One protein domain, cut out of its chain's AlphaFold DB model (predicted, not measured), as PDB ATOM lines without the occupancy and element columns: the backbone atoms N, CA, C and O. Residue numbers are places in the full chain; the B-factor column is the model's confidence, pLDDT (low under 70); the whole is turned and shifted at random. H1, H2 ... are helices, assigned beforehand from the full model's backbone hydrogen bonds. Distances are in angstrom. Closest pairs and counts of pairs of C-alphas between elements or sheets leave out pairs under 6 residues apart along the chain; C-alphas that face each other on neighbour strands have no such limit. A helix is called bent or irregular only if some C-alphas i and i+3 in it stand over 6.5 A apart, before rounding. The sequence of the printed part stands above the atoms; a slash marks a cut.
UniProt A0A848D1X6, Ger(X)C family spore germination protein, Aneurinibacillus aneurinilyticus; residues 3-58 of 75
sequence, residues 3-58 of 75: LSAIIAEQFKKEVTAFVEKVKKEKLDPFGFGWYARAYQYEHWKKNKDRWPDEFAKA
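What this domain is: This is residues 3 to 58 of the 75 residues of the protein "Ger(X)C family spore germination protein" of Aneurinibacillus aneurinilyticus (UniProt A0A848D1X6). One long helix, H1, sticks out as an arm, its residues 3 to 18 standing free, from a small body in which a short helix, H2, and a kinked helix, H3, fold into a helical hairpin. After its kink of 111 degrees near residue 50, H3 turns back toward the last residues of H1. The printed part has 56 residues with three named helices, H1, H2 and H3 in that order along the chain, and no named strand; its class is all helix. The whole is loose, with a radius of gyration of the C-alphas of 14.0 A, and elongated, spanning 44 by 23 by 15 A, with the arm making the length.

How they stand to each other: The longest helix is H1, residues 3 to 24, and its residues 3 to 18 stand free. H1 is apart from H2, residues 32 to 39. H1 and H3, residues 41 to 56, only just touch, with 3 pairs of C-alphas within 8 A, and only at their ends. H1 touches H3 with residues 23 to 24 alone, and H3 touches H1 with residues 55 to 56 alone; the closest C-alphas, those of Lys 23 and Ala 56, are 4.4 A apart. The lines of H1 and H3 are about perpendicular, at 85 degrees, that of H3 being a rough one. H2 and H3 touch, and their closest C-alphas, those of Arg 37 and Trp 44, are 5.4 A apart. They form a helical hairpin, running opposite ways at a shallow tilt of 16 degrees, with centres 9.5 A apart. In H1 and H2 every pair of O i and N i+4 is within hydrogen-bond range, while in H3 7 of 12 are.

Where its parts are: H1 runs 31.9 A from C-alpha 3 at (0.626, 103.197, -52.114) to C-alpha 24 at (-20.364, 100.757, -28.228). H2, residues 32 to 39, measures 10.5 A from first to last C-alpha. H3, residues 41 to 56, measures 18.6 A and ends with C-alpha 56 at (-15.696, 100.894, -23.720). H3 is irregular: C-alphas 49 and 52 are 8.3 A apart, against about 5 A in a regular helix.

The domain as a whole: The two C-alphas farthest apart, those of Leu 3 and Lys 46, are 45.1 A apart. Without residues 3 to 18, the body of 40 residues spans 28 by 16 by 13 A, with a radius of gyration of 9.6 A. The printed part has no cut. The link from H1 to H2, 7 residues, is short, and the link from H2 to H3, 1 residue, is tight. The mean pLDDT of the printed part of this model is 93.5, and no printed residue is under 70.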
ATOM      1  N   LEU A   3       1.681 104.209 -52.129       89.38
ATOM      2  CA  LEU A   3       0.626 103.197 -52.114       89.38
ATOM      3  C   LEU A   3       0.481 102.573 -50.725       89.38
ATOM      4  O   LEU A   3      -0.633 102.456 -50.217       89.38
ATOM      5  N   SER A   4       1.599 102.255 -50.064       89.38
ATOM      6  CA  SER A   4       1.566 101.726 -48.694       89.38
ATOM      7  C   SER A   4       0.911 102.701 -47.711       89.38
ATOM      8  O   SER A   4       0.208 102.262 -46.807       89.38
ATOM      9  N   ALA A   5       1.116 104.012 -47.890       90.88
ATOM     10  CA  ALA A   5       0.502 105.042 -47.055       90.88
ATOM     11  C   ALA A   5      -1.023 105.108 -47.241       90.88
ATOM     12  O   ALA A   5      -1.748 105.147 -46.251       90.88
ATOM     13  N   ILE A   6      -1.509 105.041 -48.487       93.19
ATOM     14  CA  ILE A   6      -2.950 105.010 -48.789       93.19
ATOM     15  C   ILE A   6      -3.602 103.762 -48.179       93.19
ATOM     16  O   ILE A   6      -4.640 103.860 -47.527       93.19
ATOM     17  N   ILE A   7      -2.971 102.594 -48.336       92.81
ATOM     18  CA  ILE A   7      -3.456 101.338 -47.744       92.81
ATOM     19  C   ILE A   7      -3.476 101.439 -46.215       92.81
ATOM     20  O   ILE A   7      -4.463 101.063 -45.588       92.81
ATOM     21  N   ALA A   8      -2.410 101.968 -45.608       94.25
ATOM     22  CA  ALA A   8      -2.321 102.131 -44.162       94.25
ATOM     23  C   ALA A   8      -3.411 103.067 -43.620       94.25
ATOM     24  O   ALA A   8      -4.012 102.767 -42.590       94.25
ATOM     25  N   GLU A   9      -3.692 104.176 -44.306       94.88
ATOM     26  CA  GLU A   9      -4.740 105.120 -43.914       94.88
ATOM     27  C   GLU A   9      -6.136 104.493 -44.006       94.88
ATOM     28  O   GLU A   9      -6.902 104.553 -43.038       94.88
ATOM     29  N   GLN A  10      -6.447 103.827 -45.122       95.31
ATOM     30  CA  GLN A  10      -7.729 103.144 -45.300       95.31
ATOM     31  C   GLN A  10      -7.916 102.037 -44.254       95.31
ATOM     32  O   GLN A  10      -8.948 101.976 -43.584       95.31
ATOM     33  N   PHE A  11      -6.890 101.213 -44.041       95.44
ATOM     34  CA  PHE A  11      -6.921 100.149 -43.042       95.44
ATOM     35  C   PHE A  11      -7.092 100.706 -41.625       95.44
ATOM     36  O   PHE A  11      -7.905 100.209 -40.847       95.44
ATOM     37  N   LYS A  12      -6.384 101.794 -41.292       95.81
ATOM     38  CA  LYS A  12      -6.551 102.482 -40.009       95.81
ATOM     39  C   LYS A  12      -7.998 102.919 -39.812       95.81
ATOM     40  O   LYS A  12      -8.545 102.701 -38.732       95.81
ATOM     41  N   LYS A  13      -8.618 103.524 -40.826       96.06
ATOM     42  CA  LYS A  13     -10.005 104.005 -40.764       96.06
ATOM     43  C   LYS A  13     -10.990 102.866 -40.500       96.06
ATOM     44  O   LYS A  13     -11.827 102.989 -39.608       96.06
ATOM     45  N   GLU A  14     -10.868 101.762 -41.229       96.25
ATOM     46  CA  GLU A  14     -11.748 100.597 -41.078       96.25
ATOM     47  C   GLU A  14     -11.601  99.931 -39.710       96.25
ATOM     48  O   GLU A  14     -12.597  99.713 -39.018       96.25
ATOM     49  N   VAL A  15     -10.364  99.681 -39.268       94.94
ATOM     50  CA  VAL A  15     -10.113  99.076 -37.953       94.94
ATOM     51  C   VAL A  15     -10.575 100.004 -36.832       94.94
ATOM     52  O   VAL A  15     -11.175  99.539 -35.868       94.94
ATOM     53  N   THR A  16     -10.376 101.318 -36.967       95.25
ATOM     54  CA  THR A  16     -10.876 102.290 -35.981       95.25
ATOM     55  C   THR A  16     -12.400 102.244 -35.900       95.25
ATOM     56  O   THR A  16     -12.952 102.166 -34.806       95.25
ATOM     57  N   ALA A  17     -13.098 102.225 -37.040       96.12
ATOM     58  CA  ALA A  17     -14.556 102.122 -37.063       96.12
ATOM     59  C   ALA A  17     -15.057 100.808 -36.437       96.12
ATOM     60  O   ALA A  17     -16.052 100.806 -35.708       96.12
ATOM     61  N   PHE A  18     -14.351  99.702 -36.682       95.25
ATOM     62  CA  PHE A  18     -14.661  98.411 -36.077       95.25
ATOM     63  C   PHE A  18     -14.475  98.427 -34.555       95.25
ATOM     64  O   PHE A  18     -15.389  98.039 -33.827       95.25
ATOM     65  N   VAL A  19     -13.343  98.941 -34.068       94.44
ATOM     66  CA  VAL A  19     -13.068  99.085 -32.630       94.44
ATOM     67  C   VAL A  19     -14.124  99.961 -31.957       94.44
ATOM     68  O   VAL A  19     -14.634  99.599 -30.901       94.44
ATOM     69  N   GLU A  20     -14.524 101.067 -32.582       94.44
ATOM     70  CA  GLU A  20     -15.568 101.940 -32.040       94.44
ATOM     71  C   GLU A  20     -16.943 101.256 -31.983       94.44
ATOM     72  O   GLU A  20     -17.675 101.429 -31.009       94.44
ATOM     73  N   LYS A  21     -17.297 100.427 -32.974       95.56
ATOM     74  CA  LYS A  21     -18.526  99.616 -32.923       95.56
ATOM     75  C   LYS A  21     -18.486  98.625 -31.761       95.56
ATOM     76  O   LYS A  21     -19.435  98.532 -30.993       95.56
ATOM     77  N   VAL A  22     -17.370  97.925 -31.605       94.69
ATOM     78  CA  VAL A  22     -17.158  96.936 -30.544       94.69
ATOM     79  C   VAL A  22     -17.200  97.577 -29.148       94.69
ATOM     80  O   VAL A  22     -17.828  97.034 -28.239       94.69
ATOM     81  N   LYS A  23     -16.622  98.775 -28.988       93.38
ATOM     82  CA  LYS A  23     -16.714  99.568 -27.751       93.38
ATOM     83  C   LYS A  23     -18.148  99.987 -27.425       93.38
ATOM     84  O   LYS A  23     -18.538  99.912 -26.265       93.38
ATOM     85  N   LYS A  24     -18.943 100.396 -28.423       94.56
ATOM     86  CA  LYS A  24     -20.364 100.757 -28.228       94.56
ATOM     87  C   LYS A  24     -21.198  99.583 -27.725       94.56
ATOM     88  O   LYS A  24     -22.009  99.766 -26.825       94.56
ATOM     89  N   GLU A  25     -20.950  98.393 -28.264       95.19
ATOM     90  CA  GLU A  25     -21.599  97.152 -27.823       95.19
ATOM     91  C   GLU A  25     -21.037  96.619 -26.495       95.19
ATOM     92  O   GLU A  25     -21.539  95.628 -25.975       95.19
ATOM     93  N   LYS A  26     -20.005  97.269 -25.931       93.12
ATOM     94  CA  LYS A  26     -19.305  96.837 -24.713       93.12
ATOM     95  C   LYS A  26     -18.842  95.386 -24.832       93.12
ATOM     96  O   LYS A  26     -19.165  94.541 -24.005       93.12
ATOM     97  N   LEU A  27     -18.101  95.083 -25.892       91.00
ATOM     98  CA  LEU A  27     -17.528  93.760 -26.131       91.00
ATOM     99  C   LEU A  27     -16.012  93.875 -26.266       91.00
ATOM    100  O   LEU A  27     -15.517  94.881 -26.749       91.00
ATOM    101  N   ASP A  28     -15.278  92.833 -25.883       89.94
ATOM    102  CA  ASP A  28     -13.823  92.750 -26.073       89.94
ATOM    103  C   ASP A  28     -13.451  91.448 -26.811       89.94
ATOM    104  O   ASP A  28     -12.960  90.496 -26.202       89.94
ATOM    105  N   PRO A  29     -13.702  91.371 -28.130       91.38
ATOM    106  CA  PRO A  29     -13.312  90.237 -28.963       91.38
ATOM    107  C   PRO A  29     -11.795  90.175 -29.205       91.38
ATOM    108  O   PRO A  29     -11.305  89.188 -29.746       91.38
ATOM    109  N   PHE A  30     -11.050  91.221 -28.834       90.62
ATOM    110  CA  PHE A  30      -9.601  91.306 -29.015       90.62
ATOM    111  C   PHE A  30      -8.831  90.667 -27.851       90.62
ATOM    112  O   PHE A  30      -7.660  90.320 -28.003       90.62
ATOM    113  N   GLY A  31      -9.479  90.507 -26.693       90.81
ATOM    114  CA  GLY A  31      -8.886  89.909 -25.502       90.81
ATOM    115  C   GLY A  31      -8.019  90.878 -24.696       90.81
ATOM    116  O   GLY A  31      -7.139  90.436 -23.952       90.81
ATOM    117  N   PHE A  32      -8.250  92.192 -24.794       93.06
ATOM    118  CA  PHE A  32      -7.525  93.189 -23.999       93.06
ATOM    119  C   PHE A  32      -7.650  92.954 -22.488       93.06
ATOM    120  O   PHE A  32      -6.725  93.276 -21.742       93.06
ATOM    121  N   GLY A  33      -8.730  92.319 -22.027       92.06
ATOM    122  CA  GLY A  33      -8.896  91.923 -20.626       92.06
ATOM    123  C   GLY A  33      -7.829  90.948 -20.138       92.06
ATOM    124  O   GLY A  33      -7.396  91.031 -18.989       92.06
ATOM    125  N   TRP A  34      -7.340  90.059 -21.006       94.12
ATOM    126  CA  TRP A  34      -6.239  89.158 -20.664       94.12
ATOM    127  C   TRP A  34      -4.911  89.905 -20.558       94.12
ATOM    128  O   TRP A  34      -4.144  89.648 -19.631       94.12
ATOM    129  N   TYR A  35      -4.675  90.884 -21.434       94.38
ATOM    130  CA  TYR A  35      -3.507  91.759 -21.336       94.38
ATOM    131  C   TYR A  35      -3.551  92.607 -20.060       94.38
ATOM    132  O   TYR A  35      -2.572  92.650 -19.316       94.38
ATOM    133  N   ALA A  36      -4.695  93.213 -19.736       93.75
ATOM    134  CA  ALA A  36      -4.866  93.957 -18.492       93.75
ATOM    135  C   ALA A  36      -4.627  93.066 -17.262       93.75
ATOM    136  O   ALA A  36      -3.942  93.478 -16.329       93.75
ATOM    137  N   ARG A  37      -5.104  91.816 -17.281       94.00
ATOM    138  CA  ARG A  37      -4.828  90.841 -16.219       94.00
ATOM    139  C   ARG A  37      -3.339  90.519 -16.084       94.00
ATOM    140  O   ARG A  37      -2.865  90.398 -14.958       94.00
ATOM    141  N   ALA A  38      -2.628  90.344 -17.195       96.69
ATOM    142  CA  ALA A  38      -1.221  89.950 -17.194       96.69
ATOM    143  C   ALA A  38      -0.286  91.091 -16.764       96.69
ATOM    144  O   ALA A  38       0.654  90.857 -16.010       96.69
ATOM    145  N   TYR A  39      -0.552  92.318 -17.218       95.38
ATOM    146  CA  TYR A  39       0.366  93.452 -17.049       95.38
ATOM    147  C   TYR A  39      -0.086  94.475 -16.003       95.38
ATOM    148  O   TYR A  39       0.729  95.255 -15.521       95.38
ATOM    149  N   GLN A  40      -1.375  94.504 -15.654       93.88
ATOM    150  CA  GLN A  40      -1.987  95.488 -14.752       93.88
ATOM    151  C   GLN A  40      -2.939  94.801 -13.763       93.88
ATOM    152  O   GLN A  40      -4.068  95.243 -13.543       93.88
ATOM    153  N   TYR A  41      -2.482  93.694 -13.166       93.56
ATOM    154  CA  TYR A  41      -3.320  92.788 -12.375       93.56
ATOM    155  C   TYR A  41      -4.121  93.486 -11.267       93.56
ATOM    156  O   TYR A  41      -5.318  93.239 -11.144       93.56
ATOM    157  N   GLU A  42      -3.506  94.391 -10.499       94.56
ATOM    158  CA  GLU A  42      -4.184  95.115  -9.412       94.56
ATOM    159  C   GLU A  42      -5.333  96.000  -9.916       94.56
ATOM    160  O   GLU A  42      -6.403  96.059  -9.305       94.56
ATOM    161  N   HIS A  43      -5.148  96.657 -11.064       91.06
ATOM    162  CA  HIS A  43      -6.191  97.460 -11.702       91.06
ATOM    163  C   HIS A  43      -7.263  96.581 -12.344       91.06
ATOM    164  O   HIS A  43      -8.454  96.868 -12.220       91.06
ATOM    165  N   TRP A  44      -6.860  95.484 -12.983       94.00
ATOM    166  CA  TRP A  44      -7.780  94.524 -13.578       94.00
ATOM    167  C   TRP A  44      -8.655  93.850 -12.517       94.00
ATOM    168  O   TRP A  44      -9.868  93.791 -12.672       94.00
ATOM    169  N   LYS A  45      -8.082  93.413 -11.389       94.81
ATOM    170  CA  LYS A  45      -8.797  92.711 -10.312       94.81
ATOM    171  C   LYS A  45      -9.943  93.540  -9.727       94.81
ATOM    172  O   LYS A  45     -10.976  92.963  -9.396       94.81
ATOM    173  N   LYS A  46      -9.779  94.865  -9.634       94.75
ATOM    174  CA  LYS A  46     -10.818  95.802  -9.163       94.75
ATOM    175  C   LYS A  46     -11.960  95.987 -10.166       94.75
ATOM    176  O   LYS A  46     -13.074  96.292  -9.762       94.75
ATOM    177  N   ASN A  47     -11.679  95.798 -11.453       92.00
ATOM    178  CA  ASN A  47     -12.586  96.132 -12.549       92.00
ATOM    179  C   ASN A  47     -13.082  94.914 -13.342       92.00
ATOM    180  O   ASN A  47     -13.900  95.074 -14.240       92.00
ATOM    181  N   LYS A  48     -12.616  93.700 -13.022       90.75
ATOM    182  CA  LYS A  48     -12.878  92.466 -13.783       90.75
ATOM    183  C   LYS A  48     -14.372  92.207 -14.022       90.75
ATOM    184  O   LYS A  48     -14.742  91.782 -15.110       90.75
ATOM    185  N   ASP A  49     -15.217  92.516 -13.036       93.12
ATOM    186  CA  ASP A  49     -16.661  92.255 -13.087       93.12
ATOM    187  C   ASP A  49     -17.396  93.261 -13.992       93.12
ATOM    188  O   ASP A  49     -18.510  93.008 -14.435       93.12
ATOM    189  N   ARG A  50     -16.756  94.400 -14.291       94.06
ATOM    190  CA  ARG A  50     -17.239  95.460 -15.191       94.06
ATOM    191  C   ARG A  50     -16.277  95.700 -16.352       94.06
ATOM    192  O   ARG A  50     -16.256  96.784 -16.932       94.06
ATOM    193  N   TRP A  51     -15.475  94.689 -16.697       92.25
ATOM    194  CA  TRP A  51     -14.481  94.796 -17.763       92.25
ATOM    195  C   TRP A  51     -15.057  95.357 -19.073       92.25
ATOM    196  O   TRP A  51     -14.425  96.247 -19.640       92.25
ATOM    197  N   PRO A  52     -16.252  94.939 -19.537       91.50
ATOM    198  CA  PRO A  52     -16.781  95.454 -20.795       91.50
ATOM    199  C   PRO A  52     -17.117  96.957 -20.758       91.50
ATOM    200  O   PRO A  52     -16.914  97.658 -21.749       91.50
ATOM    201  N   ASP A  53     -17.564  97.477 -19.610       93.62
ATOM    202  CA  ASP A  53     -17.812  98.911 -19.411       93.62
ATOM    203  C   ASP A  53     -16.513  99.724 -19.339       93.62
ATOM    204  O   ASP A  53     -16.450 100.848 -19.840       93.62
ATOM    205  N   GLU A  54     -15.471  99.172 -18.717       92.81
ATOM    206  CA  GLU A  54     -14.160  99.822 -18.632       92.81
ATOM    207  C   GLU A  54     -13.435  99.807 -19.981       92.81
ATOM    208  O   GLU A  54     -12.860 100.818 -20.388       92.81
ATOM    209  N   PHE A  55     -13.541  98.708 -20.732       92.06
ATOM    210  CA  PHE A  55     -13.030  98.625 -22.097       92.06
ATOM    211  C   PHE A  55     -13.680  99.670 -23.019       92.06
ATOM    212  O   PHE A  55     -12.980 100.329 -23.788       92.06
ATOM    213  N   ALA A  56     -14.994  99.895 -22.909       93.50
ATOM    214  CA  ALA A  56     -15.696 100.894 -23.720       93.50
ATOM    215  C   ALA A  56     -15.143 102.325 -23.544       93.50
ATOM    216  O   ALA A  56     -15.235 103.141 -24.464       93.50
ATOM    217  N   LYS A  57     -14.522 102.626 -22.395       93.44
ATOM    218  CA  LYS A  57     -13.892 103.924 -22.092       93.44
ATOM    219  C   LYS A  57     -12.438 104.020 -22.561       93.44
ATOM    220  O   LYS A  57     -11.866 105.106 -22.535       93.44
ATOM    221  N   ALA A  58     -11.827 102.911 -22.974       91.62
ATOM    222  CA  ALA A  58     -10.415 102.876 -23.317       91.62
ATOM    223  C   ALA A  58     -10.102 103.697 -24.581       91.62
ATOM    224  O   ALA A  58     -10.825 103.674 -25.587       91.62
TER     225      ALA A  58